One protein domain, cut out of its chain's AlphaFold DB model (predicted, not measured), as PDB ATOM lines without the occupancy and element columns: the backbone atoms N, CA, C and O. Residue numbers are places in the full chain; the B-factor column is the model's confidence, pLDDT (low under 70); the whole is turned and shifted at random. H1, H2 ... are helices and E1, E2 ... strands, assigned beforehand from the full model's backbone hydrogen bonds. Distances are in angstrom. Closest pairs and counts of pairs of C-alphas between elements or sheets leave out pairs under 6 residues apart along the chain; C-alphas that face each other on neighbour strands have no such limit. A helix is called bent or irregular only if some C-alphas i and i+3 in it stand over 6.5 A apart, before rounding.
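Overview. This is residues 57 to 129 of the 131 residues of an uncharacterized protein of Pyrobaculum neutrophilum (strain DSM 2338 / JCM 9278 / NBRC 100436 / V24Sta) (UniProt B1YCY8). One twisted sheet is folded round on itself into a half-open cup, built on a long, sharply bent hairpin of E2 and E3; E1 pairs with the beginning of E2, E4 with its later part, and the short E5 with the first residues of E3. Residues 101 to 110 lead across the open side from E3 to E4, and the short helix H1 sits at one end of the longest axis, far from E1. The printed part has 73 residues with five named strands and one named helix, and along the chain four strands come first, then H1, then E5; the sheet is branched and mixed, with E1 and E2, E2 and E3, and E2 and E4 as antiparallel pairs and E3 and E5 as a parallel pair, and the class is mostly strand. The whole is compact, with a radius of gyration of the C-alphas of 10.7 A, and rounded, with spans of 28 by 23 by 19 A.

Along the chain. E2, the longest strand, has residues 67 to 82, 15.9 A from first to last C-alpha, and bends by 134 degrees at residue 77. E3, residues 87 to 100, is 13.0 A long and bends by 151 degrees at residue 97; its C-alpha 87 is at (163.802, 139.207, 177.445). E1, residues 60 to 64, is 11.0 A long and begins with C-alpha 60 at (167.501, 131.108, 164.195). E4, residues 111 to 114, is 9.8 A long. E5, residues 126 to 128, ends with C-alpha 128 at (167.724, 145.609, 175.437). H1 has four residues, 120 to 123.

Arrangement. E2 and E3 are a hairpin of antiparallel neighbours, with an angle of 166 degrees between their directions. The C-alphas of Ser 77 and Val 92 face each other at 4.3 A, and N 78 and O 91 are within hydrogen-bond range at 2.9 A, as are N 70 and O 96 at 2.8 A. E3 lies on one side of E2, beside its residues 67 to 82, and E1 and E4 lie on the other side. E1 and E2 are also a hairpin; C-alphas 60 and 70 face each other at 4.4 A, and N 69 and O 62 are within range at 2.8 A. E1, E2 and E3 form a meander, each strand the antiparallel neighbour of the one before. E4 is antiparallel to E2, beside its residues 77 to 81; C-alphas 78 and 114 face each other at 4.0 A, and N 79 and O 113 are within range at 2.8 A. The pairing of E2 is staggered, with E1 over residues 67 to 70 and with E4 over residues 78 to 81. E5 is parallel to E3, at 42 degrees between their directions, on the side of E3 other than E2; N 90 and O 128 are within range at 2.7 A. E1, E4 and E5 are edge strands. E1 and E4 are apart, and so are E4 and E5. H1 is on the sheet but only grazes it, with residues 120 to 123; its closest C-alphas to E3 are those of Pro 120 and Ala 88, 6.5 A. H1 is too short for any O i to N i+4 pair, and its one O i to N i+3 pair is within range.

Size, cuts and confidence. The two C-alphas farthest apart are those of Gly 95 and Gly 124, at 29.1 A. The printed part runs from residue 57 to 129 and has no cut. The link from E3 to E4, ten residues, is short, the other links are tight, and no link is long. The mean pLDDT of the printed part is 93.2; no printed residue is under 70, and H1 has a mean of 85.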
ATOM      1  N   ARG A  57     156.788 133.728 165.012       92.75
ATOM      2  CA  ARG A  57     157.883 132.876 165.494       92.75
ATOM      3  C   ARG A  57     158.960 132.870 164.413       92.75
ATOM      4  O   ARG A  57     158.616 132.664 163.255       92.75
ATOM      5  N   VAL A  58     160.209 133.102 164.794       94.00
ATOM      6  CA  VAL A  58     161.345 133.081 163.866       94.00
ATOM      7  C   VAL A  58     162.307 131.974 164.257       94.00
ATOM      8  O   VAL A  58     162.479 131.682 165.446       94.00
ATOM      9  N   ARG A  59     162.923 131.335 163.265       94.31
ATOM     10  CA  ARG A  59     163.867 130.241 163.486       94.31
ATOM     11  C   ARG A  59     165.283 130.725 163.240       94.31
ATOM     12  O   ARG A  59     165.626 131.121 162.133       94.31
ATOM     13  N   ILE A  60     166.111 130.662 164.276       96.31
ATOM     14  CA  ILE A  60     167.501 131.108 164.195       96.31
ATOM     15  C   ILE A  60     168.382 129.990 163.645       96.31
ATOM     16  O   ILE A  60     168.471 128.914 164.237       96.31
ATOM     17  N   GLU A  61     169.055 130.274 162.532       96.12
ATOM     18  CA  GLU A  61     170.003 129.367 161.880       96.12
ATOM     19  C   GLU A  61     171.426 129.575 162.398       96.12
ATOM     20  O   GLU A  61     172.139 128.614 162.683       96.12
ATOM     21  N   ARG A  62     171.838 130.840 162.539       95.56
ATOM     22  CA  ARG A  62     173.194 131.215 162.948       95.56
ATOM     23  C   ARG A  62     173.162 132.426 163.872       95.56
ATOM     24  O   ARG A  62     172.336 133.319 163.704       95.56
ATOM     25  N   VAL A  63     174.080 132.451 164.832       95.06
ATOM     26  CA  VAL A  63     174.317 133.589 165.726       95.06
ATOM     27  C   VAL A  63     175.786 133.960 165.624       95.06
ATOM     28  O   VAL A  63     176.647 133.091 165.731       95.06
ATOM     29  N   GLU A  64     176.044 135.241 165.422       95.12
ATOM     30  CA  GLU A  64     177.366 135.858 165.442       95.12
ATOM     31  C   GLU A  64     177.328 137.023 166.446       95.12
ATOM     32  O   GLU A  64     176.240 137.506 166.780       95.12
ATOM     33  N   PRO A  65     178.474 137.503 166.954       93.19
ATOM     34  CA  PRO A  65     178.488 138.662 167.838       93.19
ATOM     35  C   PRO A  65     177.746 139.859 167.224       93.19
ATOM     36  O   PRO A  65     178.137 140.386 166.184       93.19
ATOM     37  N   GLY A  66     176.633 140.262 167.846       94.31
ATOM     38  CA  GLY A  66     175.799 141.373 167.371       94.31
ATOM     39  C   GLY A  66     174.982 141.095 166.102       94.31
ATOM     40  O   GLY A  66     174.342 142.014 165.584       94.31
ATOM     41  N   ARG A  67     174.965 139.861 165.579       97.00
ATOM     42  CA  ARG A  67     174.236 139.495 164.356       97.00
ATOM     43  C   ARG A  67     173.522 138.156 164.485       97.00
ATOM     44  O   ARG A  67     173.937 137.249 165.200       97.00
ATOM     45  N   VAL A  68     172.437 138.009 163.743       97.25
ATOM     46  CA  VAL A  68     171.670 136.768 163.691       97.25
ATOM     47  C   VAL A  68     171.218 136.487 162.270       97.25
ATOM     48  O   VAL A  68     170.781 137.394 161.565       97.25
ATOM     49  N   LYS A  69     171.294 135.221 161.869       97.38
ATOM     50  CA  LYS A  69     170.648 134.723 160.661       97.38
ATOM     51  C   LYS A  69     169.396 133.950 161.047       97.38
ATOM     52  O   LYS A  69     169.461 133.025 161.864       97.38
ATOM     53  N   ILE A  70     168.277 134.325 160.454       97.12
ATOM     54  CA  ILE A  70     166.994 133.640 160.571       97.12
ATOM     55  C   ILE A  70     166.666 132.911 159.269       97.12
ATOM     56  O   ILE A  70     167.211 133.225 158.212       97.12
ATOM     57  N   ARG A  71     165.785 131.917 159.357       96.06
ATOM     58  CA  ARG A  71     165.300 131.180 158.187       96.06
ATOM     59  C   ARG A  71     164.323 132.015 157.360       96.06
ATOM     60  O   ARG A  71     164.260 131.875 156.145       96.06
ATOM     61  N   GLU A  72     163.507 132.815 158.035       94.75
ATOM     62  CA  GLU A  72     162.488 133.657 157.422       94.75
ATOM     63  C   GLU A  72     163.108 134.892 156.746       94.75
ATOM     64  O   GLU A  72     164.182 135.349 157.129       94.75
ATOM     65  N   GLU A  73     162.408 135.479 155.774       95.19
ATOM     66  CA  GLU A  73     162.795 136.766 155.189       95.19
ATOM     67  C   GLU A  73     161.980 137.897 155.811       95.19
ATOM     68  O   GLU A  73     160.768 138.007 155.618       95.19
ATOM     69  N   ILE A  74     162.653 138.748 156.583       93.50
ATOM     70  CA  ILE A  74     162.041 139.881 157.271       93.50
ATOM     71  C   ILE A  74     162.827 141.137 156.911       93.50
ATOM     72  O   ILE A  74     164.049 141.162 156.953       93.50
ATOM     73  N   SER A  75     162.128 142.214 156.571       94.69
ATOM     74  CA  SER A  75     162.752 143.528 156.407       94.69
ATOM     75  C   SER A  75     162.081 144.524 157.337       94.69
ATOM     76  O   SER A  75     160.887 144.802 157.209       94.69
ATOM     77  N   GLY A  76     162.835 145.034 158.310       93.06
ATOM     78  CA  GLY A  76     162.343 146.017 159.268       93.06
ATOM     79  C   GLY A  76     162.929 145.883 160.671       93.06
ATOM     80  O   GLY A  76     163.661 144.948 160.992       93.06
ATOM     81  N   SER A  77     162.583 146.846 161.521       93.94
ATOM     82  CA  SER A  77     163.035 146.920 162.909       93.94
ATOM     83  C   SER A  77     161.981 146.428 163.897       93.94
ATOM     84  O   SER A  77     160.766 146.500 163.667       93.94
ATOM     85  N   GLY A  78     162.453 145.932 165.035       94.25
ATOM     86  CA  GLY A  78     161.604 145.411 166.091       94.25
ATOM     87  C   GLY A  78     162.412 144.802 167.223       94.25
ATOM     88  O   GLY A  78     163.519 145.244 167.521       94.25
ATOM     89  N   TRP A  79     161.853 143.765 167.835       95.50
ATOM     90  CA  TRP A  79     162.493 142.999 168.891       95.50
ATOM     91  C   TRP A  79     162.369 141.502 168.638       95.50
ATOM     92  O   TRP A  79     161.312 141.020 168.230       95.50
ATOM     93  N   LEU A  80     163.422 140.760 168.959       95.69
ATOM     94  CA  LEU A  80     163.347 139.331 169.220       95.69
ATOM     95  C   LEU A  80     162.956 139.125 170.678       95.69
ATOM     96  O   LEU A  80     163.726 139.420 171.590       95.69
ATOM     97  N   TYR A  81     161.741 138.641 170.897       95.19
ATOM     98  CA  TYR A  81     161.215 138.292 172.206       95.19
ATOM     99  C   TYR A  81     161.475 136.818 172.518       95.19
ATOM    100  O   TYR A  81     161.059 135.937 171.769       95.19
ATOM    101  N   PHE A  82     162.110 136.563 173.658       94.25
ATOM    102  CA  PHE A  82     162.444 135.249 174.194       94.25
ATOM    103  C   PHE A  82     161.575 134.970 175.435       94.25
ATOM    104  O   PHE A  82     161.939 135.389 176.540       94.25
ATOM    105  N   PRO A  83     160.429 134.268 175.297       89.69
ATOM    106  CA  PRO A  83     159.449 134.147 176.378       89.69
ATOM    107  C   PRO A  83     159.995 133.487 177.642       89.69
ATOM    108  O   PRO A  83     159.792 134.014 178.733       89.69
ATOM    109  N   SER A  84     160.749 132.393 177.496       91.75
ATOM    110  CA  SER A  84     161.332 131.652 178.625       91.75
ATOM    111  C   SER A  84     162.320 132.484 179.450       91.75
ATOM    112  O   SER A  84     162.558 132.172 180.608       91.75
ATOM    113  N   HIS A  85     162.861 133.559 178.871       93.31
ATOM    114  CA  HIS A  85     163.858 134.427 179.499       93.31
ATOM    115  C   HIS A  85     163.289 135.789 179.908       93.31
ATOM    116  O   HIS A  85     164.020 136.619 180.440       93.31
ATOM    117  N   ARG A  86     162.003 136.055 179.617       92.00
ATOM    118  CA  ARG A  86     161.366 137.374 179.782       92.00
ATOM    119  C   ARG A  86     162.242 138.514 179.241       92.00
ATOM    120  O   ARG A  86     162.355 139.567 179.869       92.00
ATOM    121  N   LEU A  87     162.846 138.295 178.072       94.62
ATOM    122  CA  LEU A  87     163.802 139.207 177.445       94.62
ATOM    123  C   LEU A  87     163.366 139.550 176.022       94.62
ATOM    124  O   LEU A  87     162.985 138.664 175.261       94.62
ATOM    125  N   ALA A  88     163.461 140.820 175.649       95.56
ATOM    126  CA  ALA A  88     163.304 141.303 174.287       95.56
ATOM    127  C   ALA A  88     164.578 142.038 173.852       95.56
ATOM    128  O   ALA A  88     165.004 142.974 174.523       95.56
ATOM    129  N   ILE A  89     165.180 141.621 172.740       96.62
ATOM    130  CA  ILE A  89     166.405 142.218 172.191       96.62
ATOM    131  C   ILE A  89     166.049 142.962 170.910       96.62
ATOM    132  O   ILE A  89     165.429 142.386 170.018       96.62
ATOM    133  N   GLY A  90     166.421 144.235 170.820       96.50
ATOM    134  CA  GLY A  90     166.245 145.068 169.641       96.50
ATOM    135  C   GLY A  90     166.965 144.461 168.446       96.50
ATOM    136  O   GLY A  90     168.095 143.988 168.566       96.50
ATOM    137  N   VAL A  91     166.293 144.447 167.301       96.62
ATOM    138  CA  VAL A  91     166.826 143.879 166.066       96.62
ATOM    139  C   VAL A  91     166.403 144.712 164.863       96.62
ATOM    140  O   VAL A  91     165.290 145.248 164.824       96.62
ATOM    141  N   VAL A  92     167.276 144.793 163.866       97.06
ATOM    142  CA  VAL A  92     166.952 145.302 162.528       97.06
ATOM    143  C   VAL A  92     167.271 144.211 161.522       97.06
ATOM    144  O   VAL A  92     168.429 143.826 161.411       97.06
ATOM    145  N   PHE A  93     166.253 143.715 160.818       96.88
ATOM    146  CA  PHE A  93     166.400 142.702 159.776       96.88
ATOM    147  C   PHE A  93     166.449 143.320 158.375       96.88
ATOM    148  O   PHE A  93     165.701 144.255 158.073       96.88
ATOM    149  N   LEU A  94     167.301 142.739 157.532       96.12
ATOM    150  CA  LEU A  94     167.387 142.938 156.091       96.12
ATOM    151  C   LEU A  94     167.440 141.549 155.427       96.12
ATOM    152  O   LEU A  94     168.498 140.924 155.333       96.12
ATOM    153  N   GLY A  95     166.276 141.043 155.021       96.44
ATOM    154  CA  GLY A  95     166.127 139.677 154.518       96.44
ATOM    155  C   GLY A  95     166.289 138.642 155.634       96.44
ATOM    156  O   GLY A  95     165.596 138.696 156.649       96.44
ATOM    157  N   SER A  96     167.199 137.687 155.453       97.00
ATOM    158  CA  SER A  96     167.476 136.628 156.437       97.00
ATOM    159  C   SER A  96     168.477 137.032 157.524       97.00
ATOM    160  O   SER A  96     168.687 136.283 158.475       97.00
ATOM    161  N   TRP A  97     169.101 138.207 157.419       97.75
ATOM    162  CA  TRP A  97     170.105 138.682 158.372       97.75
ATOM    163  C   TRP A  97     169.590 139.843 159.208       97.75
ATOM    164  O   TRP A  97     168.914 140.735 158.700       97.75
ATOM    165  N   GLY A  98     169.944 139.858 160.492       97.31
ATOM    166  CA  GLY A  98     169.612 140.943 161.404       97.31
ATOM    167  C   GLY A  98     170.772 141.370 162.291       97.31
ATOM    168  O   GLY A  98     171.589 140.548 162.704       97.31
ATOM    169  N   VAL A  99     170.821 142.664 162.601       97.56
ATOM    170  CA  VAL A  99     171.736 143.256 163.588       97.56
ATOM    171  C   VAL A  99     171.019 143.347 164.928       97.56
ATOM    172  O   VAL A  99     169.875 143.798 164.977       97.56
ATOM    173  N   LEU A 100     171.683 142.926 166.001       97.19
ATOM    174  CA  LEU A 100     171.152 142.863 167.361       97.19
ATOM    175  C   LEU A 100     171.690 144.003 168.233       97.19
ATOM    176  O   LEU A 100     172.849 144.387 168.121       97.19
ATOM    177  N   ALA A 101     170.874 144.456 169.184       96.69
ATOM    178  CA  ALA A 101     171.283 145.372 170.254       96.69
ATOM    179  C   ALA A 101     172.078 144.679 171.387       96.69
ATOM    180  O   ALA A 101     172.353 145.281 172.420       96.69
ATOM    181  N   ALA A 102     172.411 143.397 171.231       94.50
ATOM    182  CA  ALA A 102     173.158 142.603 172.198       94.50
ATOM    183  C   ALA A 102     174.203 141.745 171.476       94.50
ATOM    184  O   ALA A 102     173.990 141.330 170.336       94.50
ATOM    185  N   SER A 103     175.309 141.432 172.154       91.88
ATOM    186  CA  SER A 103     176.371 140.575 171.612       91.88
ATOM    187  C   SER A 103     175.929 139.122 171.423       91.88
ATOM    188  O   SER A 103     176.436 138.442 170.537       91.88
ATOM    189  N   SER A 104     174.971 138.649 172.219       92.81
ATOM    190  CA  SER A 104     174.462 137.278 172.185       92.81
ATOM    191  C   SER A 104     172.960 137.223 172.457       92.81
ATOM    192  O   SER A 104     172.362 138.168 172.976       92.81
ATOM    193  N   ILE A 105     172.354 136.074 172.160       94.62
ATOM    194  CA  ILE A 105     170.944 135.781 172.440       94.62
ATOM    195  C   ILE A 105     170.819 134.576 173.381       94.62
ATOM    196  O   ILE A 105     171.684 133.701 173.357       94.62
ATOM    197  N   PRO A 106     169.743 134.484 174.178       93.94
ATOM    198  CA  PRO A 106     169.605 133.415 175.164       93.94
ATOM    199  C   PRO A 106     169.028 132.107 174.597       93.94
ATOM    200  O   PRO A 106     169.164 131.058 175.214       93.94
ATOM    201  N   SER A 107     168.347 132.135 173.443       93.88
ATOM    202  CA  SER A 107     167.829 130.922 172.795       93.88
ATOM    203  C   SER A 107     167.646 131.092 171.285       93.88
ATOM    204  O   SER A 107     167.789 132.189 170.755       93.88
ATOM    205  N   ARG A 108     167.330 130.000 170.576       92.06
ATOM    206  CA  ARG A 108     167.132 129.984 169.110       92.06
ATOM    207  C   ARG A 108     165.675 130.083 168.654       92.06
ATOM    208  O   ARG A 108     165.407 130.037 167.455       92.06
ATOM    209  N   GLU A 109     164.742 130.233 169.591       90.19
ATOM    210  CA  GLU A 109     163.305 130.262 169.298       90.19
ATOM    211  C   GLU A 109     162.619 131.559 169.767       90.19
ATOM    212  O   GLU A 109     161.765 131.519 170.661       90.19
ATOM    213  N   PRO A 110     162.976 132.731 169.210       95.69
ATOM    214  CA  PRO A 110     162.268 133.956 169.527       95.69
ATOM    215  C   PRO A 110     160.973 134.131 168.735       95.69
ATOM    216  O   PRO A 110     160.703 133.492 167.715       95.69
ATOM    217  N   TYR A 111     160.192 135.101 169.196       94.81
ATOM    218  CA  TYR A 111     159.156 135.756 168.415       94.81
ATOM    219  C   TYR A 111     159.666 137.116 167.942       94.81
ATOM    220  O   TYR A 111     160.167 137.897 168.743       94.81
ATOM    221  N   PHE A 112     159.502 137.431 166.665       94.75
ATOM    222  CA  PHE A 112     159.714 138.769 166.145       94.75
ATOM    223  C   PHE A 112     158.497 139.662 166.421       94.75
ATOM    224  O   PHE A 112     157.354 139.335 166.071       94.75
ATOM    225  N   LEU A 113     158.761 140.799 167.063       92.94
ATOM    226  CA  LEU A 113     157.806 141.850 167.394       92.94
ATOM    227  C   LEU A 113     158.210 143.123 166.634       92.94
ATOM    228  O   LEU A 113     159.184 143.758 167.027       92.94
ATOM    229  N   PRO A 114     157.489 143.545 165.583       91.31
ATOM    230  CA  PRO A 114     157.849 144.750 164.834       91.31
ATOM    231  C   PRO A 114     157.720 146.018 165.697       91.31
ATOM    232  O   PRO A 114     156.868 146.071 166.583       91.31
ATOM    233  N   ILE A 115     158.485 147.080 165.398       85.50
ATOM    234  CA  ILE A 115     158.538 148.329 166.196       85.50
ATOM    235  C   ILE A 115     157.187 149.071 166.319       85.50
ATOM    236  O   ILE A 115     156.972 149.860 167.236       85.50
ATOM    237  N   GLY A 116     156.237 148.783 165.423       79.19
ATOM    238  CA  GLY A 116     154.851 149.267 165.495       79.19
ATOM    239  C   GLY A 116     153.881 148.338 166.236       79.19
ATOM    240  O   GLY A 116     152.715 148.685 166.404       79.19
ATOM    241  N   GLY A 117     154.322 147.150 166.635       83.06
ATOM    242  CA  GLY A 117     153.530 146.170 167.369       83.06
ATOM    243  C   GLY A 117     153.317 146.546 168.833       83.06
ATOM    244  O   GLY A 117     153.600 147.659 169.277       83.06
ATOM    245  N   LYS A 118     152.816 145.584 169.611       83.62
ATOM    246  CA  LYS A 118     152.711 145.724 171.070       83.62
ATOM    247  C   LYS A 118     154.113 145.919 171.663       83.62
ATOM    248  O   LYS A 118     154.945 145.033 171.470       83.62
ATOM    249  N   PRO A 119     154.372 147.014 172.402       84.38
ATOM    250  CA  PRO A 119     155.659 147.220 173.053       84.38
ATOM    251  C   PRO A 119     155.997 146.042 173.974       84.38
ATOM    252  O   PRO A 119     155.156 145.700 174.812       84.38
ATOM    253  N   PRO A 120     157.212 145.466 173.897       85.50
ATOM    254  CA  PRO A 120     157.604 144.357 174.760       85.50
ATOM    255  C   PRO A 120     157.431 144.691 176.240       85.50
ATOM    256  O   PRO A 120     156.928 143.871 176.998       85.50
ATOM    257  N   ARG A 121     157.718 145.936 176.643       85.69
ATOM    258  CA  ARG A 121     157.549 146.403 178.027       85.69
ATOM    259  C   ARG A 121     156.142 146.162 178.586       85.69
ATOM    260  O   ARG A 121     156.024 145.901 179.773       85.69
ATOM    261  N   LEU A 122     155.081 146.171 177.767       85.62
ATOM    262  CA  LEU A 122     153.726 145.827 178.238       85.62
ATOM    263  C   LEU A 122     153.594 144.377 178.698       85.62
ATOM    264  O   LEU A 122     152.635 144.052 179.383       85.62
ATOM    265  N   LEU A 123     154.518 143.505 178.320       84.62
ATOM    266  CA  LEU A 123     154.549 142.092 178.676       84.62
ATOM    267  C   LEU A 123     155.347 141.836 179.963       84.62
ATOM    268  O   LEU A 123     155.571 140.683 180.316       84.62
ATOM    269  N   GLY A 124     155.814 142.892 180.644       84.50
ATOM    270  CA  GLY A 124     156.654 142.756 181.833       84.50
ATOM    271  C   GLY A 124     157.981 142.058 181.532       84.50
ATOM    272  O   GLY A 124     158.444 141.247 182.335       84.50
ATOM    273  N   VAL A 125     158.553 142.320 180.357       89.62
ATOM    274  CA  VAL A 125     159.821 141.739 179.900       89.62
ATOM    275  C   VAL A 125     160.902 142.809 179.924       89.62
ATOM    276  O   VAL A 125     160.623 143.988 179.688       89.62
ATOM    277  N   ARG A 126     162.133 142.394 180.209       92.19
ATOM    278  CA  ARG A 126     163.310 143.248 180.085       92.19
ATOM    279  C   ARG A 126     163.552 143.527 178.604       92.19
ATOM    280  O   ARG A 126     163.484 142.604 177.795       92.19
ATOM    281  N   THR A 127     163.859 144.772 178.263       92.19
ATOM    282  CA  THR A 127     164.224 145.163 176.897       92.19
ATOM    283  C   THR A 127     165.694 145.560 176.864       92.19
ATOM    284  O   THR A 127     166.156 146.244 177.772       92.19
ATOM    285  N   ILE A 128     166.411 145.104 175.841       94.12
ATOM    286  CA  ILE A 128     167.724 145.609 175.437       94.12
ATOM    287  C   ILE A 128     167.523 146.184 174.039       94.12
ATOM    288  O   ILE A 128     167.177 145.433 173.132       94.12
ATOM    289  N   ASP A 129     167.663 147.485 173.855       89.06
ATOM    290  CA  ASP A 129     167.477 148.184 172.585       89.06
ATOM    291  C   ASP A 129     168.689 149.053 172.229       89.06
ATOM    292  O   ASP A 129     169.671 149.119 172.960       89.06
TER     293      ASP A 129